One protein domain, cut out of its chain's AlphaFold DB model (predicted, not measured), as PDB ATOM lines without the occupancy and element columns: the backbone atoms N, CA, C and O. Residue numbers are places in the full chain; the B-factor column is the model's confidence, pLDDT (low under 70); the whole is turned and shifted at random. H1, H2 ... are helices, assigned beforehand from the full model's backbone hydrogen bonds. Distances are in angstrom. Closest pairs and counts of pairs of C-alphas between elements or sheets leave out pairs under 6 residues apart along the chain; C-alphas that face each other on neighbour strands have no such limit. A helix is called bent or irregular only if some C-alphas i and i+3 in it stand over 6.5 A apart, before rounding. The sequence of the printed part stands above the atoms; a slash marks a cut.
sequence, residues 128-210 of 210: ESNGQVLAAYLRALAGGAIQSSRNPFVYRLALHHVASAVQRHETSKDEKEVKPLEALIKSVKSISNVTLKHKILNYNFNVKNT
ATOM      1  N   GLU A 128      33.623 -39.460  46.374       94.38
ATOM      2  CA  GLU A 128      33.798 -40.634  47.222       94.38
ATOM      3  C   GLU A 128      34.308 -40.253  48.626       94.38
ATOM      4  O   GLU A 128      35.177 -39.388  48.813       94.38
ATOM      5  N   SER A 129      33.721 -40.901  49.629       91.88
ATOM      6  CA  SER A 129      34.008 -40.693  51.050       91.88
ATOM      7  C   SER A 129      34.501 -41.969  51.727       91.88
ATOM      8  O   SER A 129      35.145 -41.901  52.774       91.88
ATOM      9  N   ASN A 130      34.263 -43.138  51.125       94.12
ATOM     10  CA  ASN A 130      34.756 -44.398  51.644       94.12
ATOM     11  C   ASN A 130      36.274 -44.522  51.418       94.12
ATOM     12  O   ASN A 130      36.759 -44.620  50.288       94.12
ATOM     13  N   GLY A 131      37.033 -44.571  52.515       94.44
ATOM     14  CA  GLY A 131      38.495 -44.647  52.476       94.44
ATOM     15  C   GLY A 131      39.050 -45.904  51.797       94.44
ATOM     16  O   GLY A 131      40.103 -45.829  51.165       94.44
ATOM     17  N   GLN A 132      38.352 -47.046  51.865       95.62
ATOM     18  CA  GLN A 132      38.787 -48.273  51.185       95.62
ATOM     19  C   GLN A 132      38.637 -48.146  49.667       95.62
ATOM     20  O   GLN A 132      39.549 -48.526  48.931       95.62
ATOM     21  N   VAL A 133      37.534 -47.553  49.199       97.00
ATOM     22  CA  VAL A 133      37.314 -47.283  47.769       97.00
ATOM     23  C   VAL A 133      38.345 -46.277  47.249       97.00
ATOM     24  O   VAL A 133      38.991 -46.535  46.235       97.00
ATOM     25  N   LEU A 134      38.591 -45.179  47.974       97.75
ATOM     26  CA  LEU A 134      39.628 -44.198  47.617       97.75
ATOM     27  C   LEU A 134      41.026 -44.827  47.549       97.75
ATOM     28  O   LEU A 134      41.794 -44.547  46.625       97.75
ATOM     29  N   ALA A 135      41.358 -45.706  48.496       97.50
ATOM     30  CA  ALA A 135      42.613 -46.447  48.471       97.50
ATOM     31  C   ALA A 135      42.699 -47.400  47.266       97.50
ATOM     32  O   ALA A 135      43.769 -47.523  46.669       97.50
ATOM     33  N   ALA A 136      41.592 -48.044  46.875       97.94
ATOM     34  CA  ALA A 136      41.532 -48.892  45.684       97.94
ATOM     35  C   ALA A 136      41.730 -48.079  44.391       97.94
ATOM     36  O   ALA A 136      42.550 -48.459  43.555       97.94
ATOM     37  N   TYR A 137      41.083 -46.914  44.263       98.12
ATOM     38  CA  TYR A 137      41.298 -45.981  43.148       98.12
ATOM     39  C   TYR A 137      42.762 -45.551  43.047       98.12
ATOM     40  O   TYR A 137      43.374 -45.641  41.980       98.12
ATOM     41  N   LEU A 138      43.352 -45.133  44.170       98.31
ATOM     42  CA  LEU A 138      44.752 -44.731  44.215       98.31
ATOM     43  C   LEU A 138      45.682 -45.888  43.831       98.31
ATOM     44  O   LEU A 138      46.621 -45.681  43.065       98.31
ATOM     45  N   ARG A 139      45.420 -47.105  44.320       97.75
ATOM     46  CA  ARG A 139      46.204 -48.297  43.974       97.75
ATOM     47  C   ARG A 139      46.132 -48.599  42.479       97.75
ATOM     48  O   ARG A 139      47.169 -48.858  41.876       97.75
ATOM     49  N   ALA A 140      44.946 -48.522  41.879       98.00
ATOM     50  CA  ALA A 140      44.760 -48.759  40.451       98.00
ATOM     51  C   ALA A 140      45.526 -47.735  39.589       98.00
ATOM     52  O   ALA A 140      46.159 -48.112  38.599       98.00
ATOM     53  N   LEU A 141      45.524 -46.458  39.994       98.12
ATOM     54  CA  LEU A 141      46.289 -45.389  39.344       98.12
ATOM     55  C   LEU A 141      47.804 -45.567  39.523       98.12
ATOM     56  O   LEU A 141      48.552 -45.551  38.547       98.12
ATOM     57  N   ALA A 142      48.264 -45.726  40.766       97.12
ATOM     58  CA  ALA A 142      49.685 -45.785  41.105       97.12
ATOM     59  C   ALA A 142      50.355 -47.073  40.608       97.12
ATOM     60  O   ALA A 142      51.506 -47.036  40.182       97.12
ATOM     61  N   GLY A 143      49.626 -48.192  40.622       95.25
ATOM     62  CA  GLY A 143      50.080 -49.480  40.100       95.25
ATOM     63  C   GLY A 143      49.990 -49.608  38.577       95.25
ATOM     64  O   GLY A 143      50.441 -50.607  38.030       95.25
ATOM     65  N   GLY A 144      49.407 -48.630  37.873       95.25
ATOM     66  CA  GLY A 144      49.300 -48.649  36.409       95.25
ATOM     67  C   GLY A 144      48.303 -49.671  35.843       95.25
ATOM     68  O   GLY A 144      48.321 -49.927  34.631       95.25
ATOM     69  N   ALA A 145      47.423 -50.226  36.688       95.94
ATOM     70  CA  ALA A 145      46.325 -51.104  36.270       95.94
ATOM     71  C   ALA A 145      45.389 -50.382  35.287       95.94
ATOM     72  O   ALA A 145      44.929 -50.961  34.301       95.94
ATOM     73  N   ILE A 146      45.206 -49.076  35.497       97.56
ATOM     74  CA  ILE A 146      44.498 -48.167  34.595       97.56
ATOM     75  C   ILE A 146      45.432 -47.064  34.096       97.56
ATOM     76  O   ILE A 146      46.284 -46.560  34.827       97.56
ATOM     77  N   GLN A 147      45.274 -46.672  32.833       96.50
ATOM     78  CA  GLN A 147      46.057 -45.606  32.200       96.50
ATOM     79  C   GLN A 147      45.141 -44.715  31.364       96.50
ATOM     80  O   GLN A 147      44.188 -45.215  30.774       96.50
ATOM     81  N   SER A 148      45.441 -43.419  31.250       95.75
ATOM     82  CA  SER A 148      44.581 -42.476  30.516       95.75
ATOM     83  C   SER A 148      44.403 -42.826  29.036       95.75
ATOM     84  O   SER A 148      43.353 -42.552  28.476       95.75
ATOM     85  N   SER A 149      45.413 -43.430  28.404       95.25
ATOM     86  CA  SER A 149      45.368 -43.849  26.996       95.25
ATOM     87  C   SER A 149      44.609 -45.158  26.764       95.25
ATOM     88  O   SER A 149      44.125 -45.387  25.662       95.25
ATOM     89  N   ARG A 150      44.527 -46.030  27.777       95.44
ATOM     90  CA  ARG A 150      43.938 -47.375  27.662       95.44
ATOM     91  C   ARG A 150      42.549 -47.465  28.282       95.44
ATOM     92  O   ARG A 150      41.699 -48.187  27.782       95.44
ATOM     93  N   ASN A 151      42.333 -46.765  29.387       97.19
ATOM     94  CA  ASN A 151      41.143 -46.853  30.218       97.19
ATOM     95  C   ASN A 151      40.614 -45.429  30.507       97.19
ATOM     96  O   ASN A 151      40.572 -45.031  31.674       97.19
ATOM     97  N   PRO A 152      40.291 -44.621  29.480       96.06
ATOM     98  CA  PRO A 152      40.123 -43.175  29.631       96.06
ATOM     99  C   PRO A 152      39.043 -42.795  30.653       96.06
ATOM    100  O   PRO A 152      39.331 -42.004  31.553       96.06
ATOM    101  N   PHE A 153      37.859 -43.416  30.595       96.44
ATOM    102  CA  PHE A 153      36.770 -43.120  31.527       96.44
ATOM    103  C   PHE A 153      37.126 -43.459  32.984       96.44
ATOM    104  O   PHE A 153      37.132 -42.583  33.851       96.44
ATOM    105  N   VAL A 154      37.492 -44.716  33.271       97.06
ATOM    106  CA  VAL A 154      37.804 -45.143  34.651       97.06
ATOM    107  C   VAL A 154      39.063 -44.458  35.195       97.06
ATOM    108  O   VAL A 154      39.152 -44.201  36.392       97.06
ATOM    109  N   TYR A 155      40.010 -44.075  34.332       97.75
ATOM    110  CA  TYR A 155      41.146 -43.246  34.734       97.75
ATOM    111  C   TYR A 155      40.704 -41.864  35.212       97.75
ATOM    112  O   TYR A 155      41.131 -41.438  36.287       97.75
ATOM    113  N   ARG A 156      39.835 -41.175  34.456       96.50
ATOM    114  CA  ARG A 156      39.265 -39.890  34.889       96.50
ATOM    115  C   ARG A 156      38.496 -40.047  36.195       96.50
ATOM    116  O   ARG A 156      38.699 -39.238  37.095       96.50
ATOM    117  N   LEU A 157      37.678 -41.094  36.312       96.31
ATOM    118  CA  LEU A 157      36.867 -41.380  37.495       96.31
ATOM    119  C   LEU A 157      37.715 -41.528  38.763       96.31
ATOM    120  O   LEU A 157      37.507 -40.806  39.739       96.31
ATOM    121  N   ALA A 158      38.708 -42.419  38.739       97.56
ATOM    122  CA  ALA A 158      39.601 -42.624  39.876       97.56
ATOM    123  C   ALA A 158      40.393 -41.356  40.214       97.56
ATOM    124  O   ALA A 158      40.501 -40.992  41.386       97.56
ATOM    125  N   LEU A 159      40.935 -40.675  39.194       98.00
ATOM    126  CA  LEU A 159      41.709 -39.451  39.386       98.00
ATOM    127  C   LEU A 159      40.861 -38.366  40.051       98.00
ATOM    128  O   LEU A 159      41.322 -37.750  41.008       98.00
ATOM    129  N   HIS A 160      39.631 -38.169  39.577       97.19
ATOM    130  CA  HIS A 160      38.703 -37.186  40.119       97.19
ATOM    131  C   HIS A 160      38.418 -37.417  41.599       97.19
ATOM    132  O   HIS A 160      38.575 -36.499  42.401       97.19
ATOM    133  N   HIS A 161      38.025 -38.637  41.972       96.88
ATOM    134  CA  HIS A 161      37.653 -38.948  43.353       96.88
ATOM    135  C   HIS A 161      38.841 -38.846  44.308       96.88
ATOM    136  O   HIS A 161      38.717 -38.257  45.380       96.88
ATOM    137  N   VAL A 162      40.013 -39.351  43.908       97.88
ATOM    138  CA  VAL A 162      41.235 -39.245  44.720       97.88
ATOM    139  C   VAL A 162      41.657 -37.787  44.882       97.88
ATOM    140  O   VAL A 162      41.916 -37.351  46.001       97.88
ATOM    141  N   ALA A 163      41.709 -37.019  43.795       97.50
ATOM    142  CA  ALA A 163      42.144 -35.629  43.848       97.50
ATOM    143  C   ALA A 163      41.160 -34.732  44.611       97.50
ATOM    144  O   ALA A 163      41.576 -33.920  45.434       97.50
ATOM    145  N   SER A 164      39.857 -34.932  44.423       95.81
ATOM    146  CA  SER A 164      38.831 -34.186  45.158       95.81
ATOM    147  C   SER A 164      38.845 -34.523  46.653       95.81
ATOM    148  O   SER A 164      38.643 -33.642  47.485       95.81
ATOM    149  N   ALA A 165      39.148 -35.774  47.026       95.31
ATOM    150  CA  ALA A 165      39.370 -36.136  48.425       95.31
ATOM    151  C   ALA A 165      40.622 -35.454  49.009       95.31
ATOM    152  O   ALA A 165      40.579 -34.986  50.147       95.31
ATOM    153  N   VAL A 166      41.710 -35.337  48.238       95.19
ATOM    154  CA  VAL A 166      42.903 -34.570  48.648       95.19
ATOM    155  C   VAL A 166      42.551 -33.103  48.890       95.19
ATOM    156  O   VAL A 166      42.841 -32.580  49.963       95.19
ATOM    157  N   GLN A 167      41.854 -32.466  47.948       93.38
ATOM    158  CA  GLN A 167      41.424 -31.075  48.083       93.38
ATOM    159  C   GLN A 167      40.522 -30.880  49.308       93.38
ATOM    160  O   GLN A 167      40.736 -29.952  50.081       93.38
ATOM    161  N   ARG A 168      39.561 -31.786  49.540       92.00
ATOM    162  CA  ARG A 168      38.685 -31.752  50.722       92.00
ATOM    163  C   ARG A 168      39.488 -31.765  52.023       92.00
ATOM    164  O   ARG A 168      39.207 -30.960  52.907       92.00
ATOM    165  N   HIS A 169      40.493 -32.638  52.124       93.00
ATOM    166  CA  HIS A 169      41.394 -32.690  53.278       93.00
ATOM    167  C   HIS A 169      42.175 -31.375  53.456       93.00
ATOM    168  O   HIS A 169      42.420 -30.962  54.583       93.00
ATOM    169  N   GLU A 170      42.600 -30.718  52.373       89.50
ATOM    170  CA  GLU A 170      43.359 -29.457  52.442       89.50
ATOM    171  C   GLU A 170      42.492 -28.242  52.799       89.50
ATOM    172  O   GLU A 170      42.962 -27.329  53.478       89.50
ATOM    173  N   THR A 171      41.233 -28.215  52.354       90.88
ATOM    174  CA  THR A 171      40.339 -27.066  52.554       90.88
ATOM    175  C   THR A 171      39.489 -27.154  53.818       90.88
ATOM    176  O   THR A 171      39.080 -26.116  54.344       90.88
ATOM    177  N   SER A 172      39.179 -28.364  54.293       89.69
ATOM    178  CA  SER A 172      38.318 -28.550  55.462       89.69
ATOM    179  C   SER A 172      39.091 -28.344  56.763       89.69
ATOM    180  O   SER A 172      40.236 -28.766  56.909       89.69
ATOM    181  N   LYS A 173      38.440 -27.690  57.728       89.19
ATOM    182  CA  LYS A 173      38.931 -27.551  59.109       89.19
ATOM    183  C   LYS A 173      38.241 -28.522  60.069       89.19
ATOM    184  O   LYS A 173      38.571 -28.526  61.251       89.19
ATOM    185  N   ASP A 174      37.272 -29.302  59.590       91.12
ATOM    186  CA  ASP A 174      36.584 -30.295  60.409       91.12
ATOM    187  C   ASP A 174      37.432 -31.568  60.497       91.12
ATOM    188  O   ASP A 174      37.587 -32.311  59.527       91.12
ATOM    189  N   GLU A 175      37.968 -31.852  61.685       88.56
ATOM    190  CA  GLU A 175      38.751 -33.064  61.938       88.56
ATOM    191  C   GLU A 175      38.000 -34.350  61.566       88.56
ATOM    192  O   GLU A 175      38.633 -35.329  61.169       88.56
ATOM    193  N   LYS A 176      36.662 -34.372  61.647       87.56
ATOM    194  CA  LYS A 176      35.862 -35.545  61.265       87.56
ATOM    195  C   LYS A 176      35.912 -35.822  59.764       87.56
ATOM    196  O   LYS A 176      35.789 -36.981  59.372       87.56
ATOM    197  N   GLU A 177      36.110 -34.796  58.941       84.50
ATOM    198  CA  GLU A 177      36.261 -34.931  57.488       84.50
ATOM    199  C   GLU A 177      37.711 -35.213  57.079       84.50
ATOM    200  O   GLU A 177      37.959 -35.950  56.124       84.50
ATOM    201  N   VAL A 178      38.674 -34.640  57.806       88.94
ATOM    202  CA  VAL A 178      40.105 -34.700  57.474       88.94
ATOM    203  C   VAL A 178      40.742 -36.008  57.953       88.94
ATOM    204  O   VAL A 178      41.442 -36.674  57.187       88.94
ATOM    205  N   LYS A 179      40.459 -36.433  59.192       89.69
ATOM    206  CA  LYS A 179      41.088 -37.603  59.827       89.69
ATOM    207  C   LYS A 179      40.940 -38.906  59.024       89.69
ATOM    208  O   LYS A 179      41.932 -39.623  58.885       89.69
ATOM    209  N   PRO A 180      39.772 -39.237  58.431       90.62
ATOM    210  CA  PRO A 180      39.635 -40.440  57.603       90.62
ATOM    211  C   PRO A 180      40.521 -40.445  56.346       90.62
ATOM    212  O   PRO A 180      40.762 -41.506  55.770       90.62
ATOM    213  N   LEU A 181      41.005 -39.278  55.907       93.06
ATOM    214  CA  LEU A 181      41.770 -39.107  54.673       93.06
ATOM    215  C   LEU A 181      43.290 -39.081  54.900       93.06
ATOM    216  O   LEU A 181      44.041 -39.214  53.935       93.06
ATOM    217  N   GLU A 182      43.779 -38.990  56.139       92.62
ATOM    218  CA  GLU A 182      45.218 -38.887  56.452       92.62
ATOM    219  C   GLU A 182      46.059 -40.009  55.818       92.62
ATOM    220  O   GLU A 182      47.118 -39.765  55.225       92.62
ATOM    221  N   ALA A 183      45.571 -41.252  55.892       94.38
ATOM    222  CA  ALA A 183      46.239 -42.410  55.301       94.38
ATOM    223  C   ALA A 183      46.323 -42.308  53.767       94.38
ATOM    224  O   ALA A 183      47.348 -42.658  53.169       94.38
ATOM    225  N   LEU A 184      45.272 -41.778  53.129       96.25
ATOM    226  CA  LEU A 184      45.251 -41.509  51.693       96.25
ATOM    227  C   LEU A 184      46.281 -40.429  51.340       96.25
ATOM    228  O   LEU A 184      47.093 -40.646  50.445       96.25
ATOM    229  N   ILE A 185      46.319 -39.312  52.077       95.31
ATOM    230  CA  ILE A 185      47.275 -38.216  51.842       95.31
ATOM    231  C   ILE A 185      48.718 -38.699  51.961       95.31
ATOM    232  O   ILE A 185      49.554 -38.391  51.107       95.31
ATOM    233  N   LYS A 186      49.027 -39.483  52.999       95.38
ATOM    234  CA  LYS A 186      50.356 -40.082  53.164       95.38
ATOM    235  C   LYS A 186      50.720 -40.947  51.954       95.38
ATOM    236  O   LYS A 186      51.823 -40.817  51.422       95.38
ATOM    237  N   SER A 187      49.776 -41.761  51.485       96.69
ATOM    238  CA  SER A 187      49.958 -42.614  50.308       96.69
ATOM    239  C   SER A 187      50.195 -41.786  49.038       96.69
ATOM    240  O   SER A 187      51.161 -42.043  48.321       96.69
ATOM    241  N   VAL A 188      49.410 -40.726  48.806       96.19
ATOM    242  CA  VAL A 188      49.581 -39.800  47.669       96.19
ATOM    243  C   VAL A 188      50.958 -39.131  47.689       96.19
ATOM    244  O   VAL A 188      51.643 -39.061  46.667       96.19
ATOM    245  N   LYS A 189      51.416 -38.679  48.862       94.12
ATOM    246  CA  LYS A 189      52.745 -38.069  49.016       94.12
ATOM    247  C   LYS A 189      53.879 -39.048  48.698       94.12
ATOM    248  O   LYS A 189      54.913 -38.599  48.204       94.12
ATOM    249  N   SER A 190      53.674 -40.346  48.922       95.31
ATOM    250  CA  SER A 190      54.656 -41.403  48.644       95.31
ATOM    251  C   SER A 190      54.652 -41.952  47.209       95.31
ATOM    252  O   SER A 190      55.503 -42.779  46.891       95.31
ATOM    253  N   ILE A 191      53.741 -41.510  46.329       96.00
ATOM    254  CA  ILE A 191      53.711 -41.963  44.926       96.00
ATOM    255  C   ILE A 191      55.042 -41.622  44.239       96.00
ATOM    256  O   ILE A 191      55.439 -40.456  44.183       96.00
ATOM    257  N   SER A 192      55.692 -42.633  43.658       93.69
ATOM    258  CA  SER A 192      56.940 -42.492  42.897       93.69
ATOM    259  C   SER A 192      56.735 -41.861  41.514       93.69
ATOM    260  O   SER A 192      57.584 -41.113  41.037       93.69
ATOM    261  N   ASN A 193      55.595 -42.124  40.868       94.69
ATOM    262  CA  ASN A 193      55.226 -41.509  39.593       94.69
ATOM    263  C   ASN A 193      54.925 -40.009  39.775       94.69
ATOM    264  O   ASN A 193      53.814 -39.617  40.143       94.69
ATOM    265  N   VAL A 194      55.924 -39.170  39.486       94.19
ATOM    266  CA  VAL A 194      55.862 -37.709  39.650       94.19
ATOM    267  C   VAL A 194      54.743 -37.086  38.814       94.19
ATOM    268  O   VAL A 194      54.036 -36.208  39.303       94.19
ATOM    269  N   THR A 195      54.521 -37.568  37.589       94.88
ATOM    270  CA  THR A 195      53.465 -37.059  36.701       94.88
ATOM    271  C   THR A 195      52.075 -37.324  37.270       94.88
ATOM    272  O   THR A 195      51.235 -36.425  37.293       94.88
ATOM    273  N   LEU A 196      51.816 -38.542  37.757       95.81
ATOM    274  CA  LEU A 196      50.549 -38.879  38.408       95.81
ATOM    275  C   LEU A 196      50.356 -38.057  39.685       95.81
ATOM    276  O   LEU A 196      49.295 -37.469  39.874       95.81
ATOM    277  N   LYS A 197      51.389 -37.975  40.531       96.19
ATOM    278  CA  LYS A 197      51.353 -37.173  41.757       96.19
ATOM    279  C   LYS A 197      51.029 -35.708  41.455       96.19
ATOM    280  O   LYS A 197      50.152 -35.138  42.094       96.19
ATOM    281  N   HIS A 198      51.661 -35.122  40.438       95.06
ATOM    282  CA  HIS A 198      51.369 -33.761  39.986       95.06
ATOM    283  C   HIS A 198      49.921 -33.604  39.500       95.06
ATOM    284  O   HIS A 198      49.282 -32.607  39.822       95.06
ATOM    285  N   LYS A 199      49.385 -34.575  38.744       95.31
ATOM    286  CA  LYS A 199      47.982 -34.557  38.290       95.31
ATOM    287  C   LYS A 199      46.985 -34.601  39.449       95.31
ATOM    288  O   LYS A 199      45.958 -33.945  39.354       95.31
ATOM    289  N   ILE A 200      47.277 -35.366  40.503       95.88
ATOM    290  CA  ILE A 200      46.420 -35.456  41.693       95.88
ATOM    291  C   ILE A 200      46.439 -34.135  42.472       95.88
ATOM    292  O   ILE A 200      45.385 -33.631  42.834       95.88
ATOM    293  N   LEU A 201      47.625 -33.566  42.716       92.56
ATOM    294  CA  LEU A 201      47.778 -32.371  43.558       92.56
ATOM    295  C   LEU A 201      47.317 -31.072  42.878       92.56
ATOM    296  O   LEU A 201      46.892 -30.152  43.559       92.56
ATOM    297  N   ASN A 202      47.393 -30.991  41.547       91.19
ATOM    298  CA  ASN A 202      47.011 -29.797  40.778       91.19
ATOM    299  C   ASN A 202      45.717 -30.010  39.983       91.19
ATOM    300  O   ASN A 202      45.545 -29.476  38.884       91.19
ATOM    301  N   TYR A 203      44.845 -30.875  40.488       91.50
ATOM    302  CA  TYR A 203      43.626 -31.247  39.799       91.50
ATOM    303  C   TYR A 203      42.633 -30.084  39.755       91.50
ATOM    304  O   TYR A 203      42.268 -29.530  40.786       91.50
ATOM    305  N   ASN A 204      42.157 -29.756  38.555       80.50
ATOM    306  CA  ASN A 204      41.066 -28.812  38.334       80.50
ATOM    307  C   ASN A 204      39.992 -29.513  37.504       80.50
ATOM    308  O   ASN A 204      40.202 -29.789  36.319       80.50
ATOM    309  N   PHE A 205      38.849 -29.822  38.114       69.31
ATOM    310  CA  PHE A 205      37.738 -30.433  37.394       69.31
ATOM    311  C   PHE A 205      36.927 -29.367  36.659       69.31
ATOM    312  O   PHE A 205      36.259 -28.547  37.283       69.31
ATOM    313  N   ASN A 206      36.967 -29.388  35.327       57.34
ATOM    314  CA  ASN A 206      36.076 -28.595  34.485       57.34
ATOM    315  C   ASN A 206      35.118 -29.541  33.756       57.34
ATOM    316  O   ASN A 206      35.496 -30.152  32.764       57.34
ATOM    317  N   VAL A 207      33.862 -29.593  34.208       51.25
ATOM    318  CA  VAL A 207      32.769 -30.366  33.575       51.25
ATOM    319  C   VAL A 207      32.473 -29.889  32.138       51.25
ATOM    320  O   VAL A 207      31.762 -30.545  31.394       51.25
ATOM    321  N   LYS A 208      33.009 -28.734  31.719       35.34
ATOM    322  CA  LYS A 208      32.627 -28.050  30.472       35.34
ATOM    323  C   LYS A 208      33.417 -28.433  29.209       35.34
ATOM    324  O   LYS A 208      33.109 -27.874  28.165       35.34
ATOM    325  N   ASN A 209      34.404 -29.334  29.276       31.47
ATOM    326  CA  ASN A 209      35.256 -29.689  28.120       31.47
ATOM    327  C   ASN A 209      35.259 -31.192  27.760       31.47
ATOM    328  O   ASN A 209      36.203 -31.671  27.131       31.47
ATOM    329  N   THR A 210      34.220 -31.925  28.143       38.22
ATOM    330  CA  THR A 210      33.945 -33.316  27.736       38.22
ATOM    331  C   THR A 210      32.533 -33.396  27.197       38.22
ATOM    332  O   THR A 210      32.328 -34.137  26.214       38.22
TER     333      THR A 210
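AT A GLANCE: This is residues 128 to 210 of the 210 residues of an uncharacterized protein of Ciona savignyi (UniProt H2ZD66). One long helix, H2, is the core, and three shorter helices cross it steeply: H1 and H3 side by side on one side of it, H4 on another. The turn from H2 into H3, residues 171 to 176, sticks out at one end, and a tail without a named helix, residues 202 to 210, follows H4. The printed part has 83 residues with four named helices in the order H1, H2, H3, H4 and no named strand: all helix. It is compact, with a radius of gyration of the C-alphas of 12.4 A and spans of 37 by 29 by 21 A.

HOW THE PARTS SIT: H1, residues 131 to 142, touches H2, residues 152 to 171, with residues 155 to 162 of H2 alone. The closest C-alphas, of Tyr 137 and Ala 158, are 5.0 A apart, at a steep tilt of 56 degrees, opposite ways. H3, residues 175 to 189, touches residues 165 to 170 of H2 alone, closest at the C-alphas of His 169 and Val 178, 4.8 A, at a steep tilt of 55 degrees. H3 also touches H1, with the C-alphas of Ala 135 and Leu 184 closest at 6.5 A, at a shallow tilt of 19 degrees, the same way. H4, residues 194 to 201, touches residues 159 to 167 of H2 alone, closest at the C-alphas of Ala 163 and Ile 200, 4.8 A. In H1, H2 and H4 every O i to N i+4 pair is within hydrogen-bond range; in H3, 7 of 11 are.

IN THESE COORDINATES: H1 begins at C-alpha 131, (38.495, -44.647, 52.476), and is 16.0 A long. H2 measures 28.0 A. H3 measures 19.7 A and is irregular: C-alphas 180 and 183 are 7.3 A apart. H4 measures 10.4 A and ends at C-alpha 201, (47.778, -32.371, 43.558).

THE WHOLE: The C-alphas farthest apart, of Arg 150 and Asp 174, are 37.7 A apart. The printed part has no cut and no long link. Residues 205 to 210 have pLDDT under 70.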